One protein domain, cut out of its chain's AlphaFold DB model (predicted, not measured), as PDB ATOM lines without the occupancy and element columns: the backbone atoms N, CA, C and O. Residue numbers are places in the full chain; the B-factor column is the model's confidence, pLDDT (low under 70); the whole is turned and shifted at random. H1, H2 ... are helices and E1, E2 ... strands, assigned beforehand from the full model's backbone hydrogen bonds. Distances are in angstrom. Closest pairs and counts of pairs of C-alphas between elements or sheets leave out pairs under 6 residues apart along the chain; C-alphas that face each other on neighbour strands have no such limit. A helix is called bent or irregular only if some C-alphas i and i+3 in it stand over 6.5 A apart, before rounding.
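This is residues 39 to 88 of the 88 residues of an uncharacterized protein of Roseobacter sp (UniProt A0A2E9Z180). What is the first thing to see in this model? A small two-strand sheet, E1 and E2, stands at the end of one long helix, H1, where the helix finishes, and a long link without a named element, residues 45 to 66, turns beyond E1 and runs back beside the helix to its beginning, making an elongated open loop. Residues 58 to 64 stick out at the other end. What is it made of? The printed part has 50 residues with two named strands and one named helix, in the order E1, H1, E2; the sheet has the order E1 - E2, antiparallel, and the class is mixed, helices and strands. How large is it? It is loose, with a radius of gyration of the C-alphas of 13.1 A, and spans 37 by 19 by 19 A.

How do the two strands pair? E1, residues 40 to 44, and E2, residues 85 to 87, are antiparallel neighbours, with 133 degrees between their directions. C-alphas 41 and 86 face each other at 4.8 A, and N 85 and O 42 at 2.8 A and N 42 and O 85 at 2.9 A are within hydrogen-bond range. Where does the helix come near the sheet? The closest C-alphas of E1 and H1, residues 67 to 83, are those of Trp 41 and Cys 80, 6.0 A apart. In H1 every O i to N i+4 pair is within hydrogen-bond range. Does the long link pair with a strand? Residues 43 to 44 of E1 pair with residues 50 to 51, antiparallel, in a stretch too short to be named.

Where does the sheet lie? E1 begins at C-alpha 40, (-3.200, -35.075, -45.216), and measures 13.5 A from first to last C-alpha. E2 measures 6.5 A and ends at C-alpha 87, (-7.656, -33.915, -47.644). Where is the helix? H1 begins at C-alpha 67, (11.435, -36.330, -28.046), and measures 24.8 A to C-alpha 83; it is not bent.

How far does it reach? The two C-alphas farthest apart are those of Asp 47 and Gly 62, at 38.1 A, while the first and last printed C-alphas, of Lys 39 and Lys 88, are 6.2 A apart. Which links are long? E1 to H1 is a long link of 22 residues, and H1 to E2 is a tight link of 1 residue. Is there a cut, or low confidence? The printed part has no cut; its mean pLDDT is 91.0, and residue 88, the chain's last residue, is the one under 70.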
ATOM      1  N   LYS A  39      -4.682 -37.684 -41.555       71.06
ATOM      2  CA  LYS A  39      -5.132 -36.477 -42.259       71.06
ATOM      3  C   LYS A  39      -3.956 -35.935 -43.066       71.06
ATOM      4  O   LYS A  39      -2.886 -35.693 -42.506       71.06
ATOM      5  N   SER A  40      -4.163 -35.758 -44.364       82.44
ATOM      6  CA  SER A  40      -3.200 -35.075 -45.216       82.44
ATOM      7  C   SER A  40      -3.659 -33.636 -45.408       82.44
ATOM      8  O   SER A  40      -4.855 -33.350 -45.487       82.44
ATOM      9  N   TRP A  41      -2.707 -32.716 -45.434       89.44
ATOM     10  CA  TRP A  41      -2.974 -31.303 -45.667       89.44
ATOM     11  C   TRP A  41      -2.460 -30.953 -47.050       89.44
ATOM     12  O   TRP A  41      -1.372 -31.384 -47.424       89.44
ATOM     13  N   LYS A  42      -3.238 -30.187 -47.810       92.94
ATOM     14  CA  LYS A  42      -2.827 -29.667 -49.115       92.94
ATOM     15  C   LYS A  42      -2.895 -28.152 -49.133       92.94
ATOM     16  O   LYS A  42      -3.767 -27.555 -48.506       92.94
ATOM     17  N   MET A  43      -1.991 -27.530 -49.869       93.88
ATOM     18  CA  MET A  43      -1.918 -26.084 -50.052       93.88
ATOM     19  C   MET A  43      -2.008 -25.779 -51.542       93.88
ATOM     20  O   MET A  43      -1.478 -26.534 -52.356       93.88
ATOM     21  N   LYS A  44      -2.711 -24.704 -51.901       95.12
ATOM     22  CA  LYS A  44      -2.819 -24.267 -53.293       95.12
ATOM     23  C   LYS A  44      -1.721 -23.251 -53.579       95.12
ATOM     24  O   LYS A  44      -1.579 -22.280 -52.840       95.12
ATOM     25  N   THR A  45      -0.940 -23.488 -54.619       94.12
ATOM     26  CA  THR A  45       0.111 -22.576 -55.061       94.12
ATOM     27  C   THR A  45      -0.481 -21.433 -55.888       94.12
ATOM     28  O   THR A  45      -1.633 -21.495 -56.331       94.12
ATOM     29  N   ALA A  46       0.295 -20.368 -56.096       95.25
ATOM     30  CA  ALA A  46      -0.157 -19.199 -56.854       95.25
ATOM     31  C   ALA A  46      -0.480 -19.536 -58.323       95.25
ATOM     32  O   ALA A  46      -1.404 -18.967 -58.898       95.25
ATOM     33  N   ASP A  47       0.229 -20.507 -58.900       95.06
ATOM     34  CA  ASP A  47       0.002 -21.090 -60.230       95.06
ATOM     35  C   ASP A  47      -1.173 -22.090 -60.274       95.06
ATOM     36  O   ASP A  47      -1.491 -22.638 -61.324       95.06
ATOM     37  N   GLY A  48      -1.856 -22.311 -59.147       93.62
ATOM     38  CA  GLY A  48      -3.087 -23.097 -59.072       93.62
ATOM     39  C   GLY A  48      -2.899 -24.591 -58.804       93.62
ATOM     40  O   GLY A  48      -3.900 -25.299 -58.658       93.62
ATOM     41  N   SER A  49      -1.657 -25.056 -58.680       95.62
ATOM     42  CA  SER A  49      -1.304 -26.437 -58.348       95.62
ATOM     43  C   SER A  49      -1.577 -26.754 -56.867       95.62
ATOM     44  O   SER A  49      -1.531 -25.879 -56.003       95.62
ATOM     45  N   TRP A  50      -1.870 -28.017 -56.540       93.75
ATOM     46  CA  TRP A  50      -1.974 -28.478 -55.148       93.75
ATOM     47  C   TRP A  50      -0.675 -29.151 -54.716       93.75
ATOM     48  O   TRP A  50      -0.190 -30.054 -55.393       93.75
ATOM     49  N   VAL A  51      -0.149 -28.756 -53.560       93.06
ATOM     50  CA  VAL A  51       1.060 -29.336 -52.965       93.06
ATOM     51  C   VAL A  51       0.775 -29.869 -51.566       93.06
ATOM     52  O   VAL A  51      -0.070 -29.335 -50.850       93.06
ATOM     53  N   PHE A  52       1.495 -30.916 -51.169       91.81
ATOM     54  CA  PHE A  52       1.385 -31.532 -49.848       91.81
ATOM     55  C   PHE A  52       2.664 -31.244 -49.049       91.81
ATOM     56  O   PHE A  52       3.720 -31.795 -49.381       91.81
ATOM     57  N   PRO A  53       2.624 -30.375 -48.024       91.75
ATOM     58  CA  PRO A  53       3.783 -30.125 -47.182       91.75
ATOM     59  C   PRO A  53       4.217 -31.419 -46.483       91.75
ATOM     60  O   PRO A  53       3.400 -32.150 -45.927       91.75
ATOM     61  N   THR A  54       5.520 -31.701 -46.518       91.19
ATOM     62  CA  THR A  54       6.106 -32.926 -45.959       91.19
ATOM     63  C   THR A  54       7.375 -32.588 -45.184       91.19
ATOM     64  O   THR A  54       8.242 -31.879 -45.693       91.19
ATOM     65  N   LEU A  55       7.511 -33.124 -43.970       90.94
ATOM     66  CA  LEU A  55       8.778 -33.100 -43.239       90.94
ATOM     67  C   LEU A  55       9.672 -34.254 -43.680       90.94
ATOM     68  O   LEU A  55       9.267 -35.414 -43.638       90.94
ATOM     69  N   TYR A  56      10.912 -33.937 -44.045       91.31
ATOM     70  CA  TYR A  56      11.892 -34.930 -44.466       91.31
ATOM     71  C   TYR A  56      13.154 -34.881 -43.599       91.31
ATOM     72  O   TYR A  56      13.951 -33.946 -43.671       91.31
ATOM     73  N   TYR A  57      13.355 -35.923 -42.789       92.00
ATOM     74  CA  TYR A  57      14.552 -36.098 -41.965       92.00
ATOM     75  C   TYR A  57      15.640 -36.844 -42.745       92.00
ATOM     76  O   TYR A  57      15.694 -38.078 -42.757       92.00
ATOM     77  N   ARG A  58      16.530 -36.094 -43.401       93.25
ATOM     78  CA  ARG A  58      17.674 -36.673 -44.118       93.25
ATOM     79  C   ARG A  58      18.577 -37.447 -43.146       93.25
ATOM     80  O   ARG A  58      18.976 -36.917 -42.118       93.25
ATOM     81  N   GLY A  59      18.915 -38.691 -43.496       92.75
ATOM     82  CA  GLY A  59      19.792 -39.548 -42.685       92.75
ATOM     83  C   GLY A  59      19.088 -40.360 -41.590       92.75
ATOM     84  O   GLY A  59      19.762 -41.047 -40.837       92.75
ATOM     85  N   GLY A  60      17.753 -40.352 -41.516       86.75
ATOM     86  CA  GLY A  60      17.001 -41.066 -40.471       86.75
ATOM     87  C   GLY A  60      16.934 -42.599 -40.598       86.75
ATOM     88  O   GLY A  60      16.138 -43.237 -39.906       86.75
ATOM     89  N   LYS A  61      17.705 -43.223 -41.500       89.94
ATOM     90  CA  LYS A  61      17.630 -44.676 -41.722       89.94
ATOM     91  C   LYS A  61      18.200 -45.417 -40.510       89.94
ATOM     92  O   LYS A  61      19.368 -45.250 -40.185       89.94
ATOM     93  N   GLY A  62      17.384 -46.265 -39.883       92.06
ATOM     94  CA  GLY A  62      17.792 -47.059 -38.716       92.06
ATOM     95  C   GLY A  62      17.900 -46.257 -37.417       92.06
ATOM     96  O   GLY A  62      18.453 -46.756 -36.445       92.06
ATOM     97  N   THR A  63      17.384 -45.025 -37.391       92.19
ATOM     98  CA  THR A  63      17.400 -44.172 -36.196       92.19
ATOM     99  C   THR A  63      16.026 -44.098 -35.544       92.19
ATOM    100  O   THR A  63      15.005 -44.106 -36.234       92.19
ATOM    101  N   THR A  64      16.004 -43.946 -34.223       93.25
ATOM    102  CA  THR A  64      14.781 -43.677 -33.459       93.25
ATOM    103  C   THR A  64      14.588 -42.172 -33.302       93.25
ATOM    104  O   THR A  64      15.540 -41.439 -33.040       93.25
ATOM    105  N   MET A  65      13.347 -41.704 -33.430       91.56
ATOM    106  CA  MET A  65      13.027 -40.296 -33.212       91.56
ATOM    107  C   MET A  65      13.284 -39.869 -31.761       91.56
ATOM    108  O   MET A  65      12.842 -40.514 -30.812       91.56
ATOM    109  N   SER A  66      13.938 -38.724 -31.591       95.06
ATOM    110  CA  SER A  66      14.058 -38.051 -30.296       95.06
ATOM    111  C   SER A  66      12.740 -37.385 -29.874       95.06
ATOM    112  O   SER A  66      11.902 -37.043 -30.710       95.06
ATOM    113  N   LYS A  67      12.587 -37.093 -28.572       96.00
ATOM    114  CA  LYS A  67      11.435 -36.330 -28.046       96.00
ATOM    115  C   LYS A  67      11.238 -34.994 -28.773       96.00
ATOM    116  O   LYS A  67      10.113 -34.632 -29.085       96.00
ATOM    117  N   LYS A  68      12.333 -34.302 -29.116       95.56
ATOM    118  CA  LYS A  68      12.282 -33.036 -29.863       95.56
ATOM    119  C   LYS A  68      11.733 -33.216 -31.279       95.56
ATOM    120  O   LYS A  68      10.959 -32.383 -31.725       95.56
ATOM    121  N   GLN A  69      12.085 -34.304 -31.971       93.06
ATOM    122  CA  GLN A  69      11.517 -34.599 -33.293       93.06
ATOM    123  C   GLN A  69      10.016 -34.898 -33.208       93.06
ATOM    124  O   GLN A  69       9.260 -34.468 -34.071       93.06
ATOM    125  N   VAL A  70       9.568 -35.582 -32.152       93.44
ATOM    126  CA  VAL A  70       8.133 -35.814 -31.913       93.44
ATOM    127  C   VAL A  70       7.389 -34.495 -31.669       93.44
ATOM    128  O   VAL A  70       6.340 -34.264 -32.276       93.44
ATOM    129  N   SER A  71       7.943 -33.606 -30.839       94.25
ATOM    130  CA  SER A  71       7.382 -32.265 -30.621       94.25
ATOM    131  C   SER A  71       7.321 -31.465 -31.923       94.25
ATOM    132  O   SER A  71       6.269 -30.937 -32.267       94.25
ATOM    133  N   PHE A  72       8.400 -31.468 -32.707       96.19
ATOM    134  CA  PHE A  72       8.454 -30.752 -33.979       96.19
ATOM    135  C   PHE A  72       7.433 -31.270 -35.000       96.19
ATOM    136  O   PHE A  72       6.765 -30.475 -35.652       96.19
ATOM    137  N   ASN A  73       7.249 -32.589 -35.104       92.62
ATOM    138  CA  ASN A  73       6.195 -33.163 -35.944       92.62
ATOM    139  C   ASN A  73       4.801 -32.681 -35.525       92.62
ATOM    140  O   ASN A  73       3.960 -32.406 -36.378       92.62
ATOM    141  N   THR A  74       4.554 -32.581 -34.218       92.88
ATOM    142  CA  THR A  74       3.281 -32.073 -33.688       92.88
ATOM    143  C   THR A  74       3.061 -30.622 -34.108       92.88
ATOM    144  O   THR A  74       2.025 -30.304 -34.683       92.88
ATOM    145  N   GLU A  75       4.053 -29.759 -33.893       95.31
ATOM    146  CA  GLU A  75       3.975 -28.341 -34.264       95.31
ATOM    147  C   GLU A  75       3.822 -28.140 -35.775       95.31
ATOM    148  O   GLU A  75       3.002 -27.337 -36.220       95.31
ATOM    149  N   PHE A  76       4.552 -28.914 -36.580       94.56
ATOM    150  CA  PHE A  76       4.420 -28.889 -38.032       94.56
ATOM    151  C   PHE A  76       3.010 -29.266 -38.491       94.56
ATOM    152  O   PHE A  76       2.453 -28.601 -39.365       94.56
ATOM    153  N   ASN A  77       2.408 -30.293 -37.889       90.38
ATOM    154  CA  ASN A  77       1.036 -30.679 -38.207       90.38
ATOM    155  C   ASN A  77       0.042 -29.568 -37.850       90.38
ATOM    156  O   ASN A  77      -0.851 -29.294 -38.650       90.38
ATOM    157  N   THR A  78       0.235 -28.875 -36.724       93.06
ATOM    158  CA  THR A  78      -0.571 -27.698 -36.352       93.06
ATOM    159  C   THR A  78      -0.444 -26.572 -37.382       93.06
ATOM    160  O   THR A  78      -1.433 -25.932 -37.737       93.06
ATOM    161  N   LEU A  79       0.760 -26.327 -37.911       94.00
ATOM    162  CA  LEU A  79       0.963 -25.340 -38.977       94.00
ATOM    163  C   LEU A  79       0.285 -25.767 -40.285       94.00
ATOM    164  O   LEU A  79      -0.339 -24.943 -40.954       94.00
ATOM    165  N   CYS A  80       0.375 -27.048 -40.635       92.75
ATOM    166  CA  CYS A  80      -0.289 -27.590 -41.815       92.75
ATOM    167  C   CYS A  80      -1.813 -27.518 -41.701       92.75
ATOM    168  O   CYS A  80      -2.470 -27.219 -42.690       92.75
ATOM    169  N   GLU A  81      -2.371 -27.729 -40.510       90.94
ATOM    170  CA  GLU A  81      -3.795 -27.528 -40.238       90.94
ATOM    171  C   GLU A  81      -4.195 -26.053 -40.346       90.94
ATOM    172  O   GLU A  81      -5.232 -25.735 -40.923       90.94
ATOM    173  N   LYS A  82      -3.352 -25.139 -39.852       93.25
ATOM    174  CA  LYS A  82      -3.618 -23.696 -39.890       93.25
ATOM    175  C   LYS A  82      -3.637 -23.118 -41.309       93.25
ATOM    176  O   LYS A  82      -4.453 -22.246 -41.593       93.25
ATOM    177  N   TYR A  83      -2.711 -23.540 -42.168       93.31
ATOM    178  CA  TYR A  83      -2.523 -22.949 -43.502       93.31
ATOM    179  C   TYR A  83      -2.991 -23.848 -44.652       93.31
ATOM    180  O   TYR A  83      -3.105 -23.394 -45.789       93.31
ATOM    181  N   GLY A  84      -3.220 -25.129 -44.384       91.62
ATOM    182  CA  GLY A  84      -3.626 -26.112 -45.373       91.62
ATOM    183  C   GLY A  84      -5.130 -26.353 -45.392       91.62
ATOM    184  O   GLY A  84      -5.884 -25.995 -44.496       91.62
ATOM    185  N   THR A  85      -5.571 -27.019 -46.448       89.94
ATOM    186  CA  THR A  85      -6.908 -27.595 -46.556       89.94
ATOM    187  C   THR A  85      -6.818 -29.084 -46.251       89.94
ATOM    188  O   THR A  85      -5.944 -29.769 -46.788       89.94
ATOM    189  N   SER A  86      -7.710 -29.600 -45.401       84.00
ATOM    190  CA  SER A  86      -7.757 -31.041 -45.133       84.00
ATOM    191  C   SER A  86      -8.095 -31.823 -46.404       84.00
ATOM    192  O   SER A  86      -8.985 -31.453 -47.173       84.00
ATOM    193  N   SER A  87      -7.367 -32.911 -46.630       73.75
ATOM    194  CA  SER A  87      -7.656 -33.915 -47.644       73.75
ATOM    195  C   SER A  87      -7.862 -35.252 -46.931       73.75
ATOM    196  O   SER A  87      -7.021 -35.679 -46.132       73.75
ATOM    197  N   LYS A  88      -9.028 -35.855 -47.172       57.16
ATOM    198  CA  LYS A  88      -9.380 -37.203 -46.714       57.16
ATOM    199  C   LYS A  88      -8.842 -38.255 -47.668       57.16
ATOM    200  O   LYS A  88      -8.787 -37.946 -48.879       57.16
TER     201      LYS A  88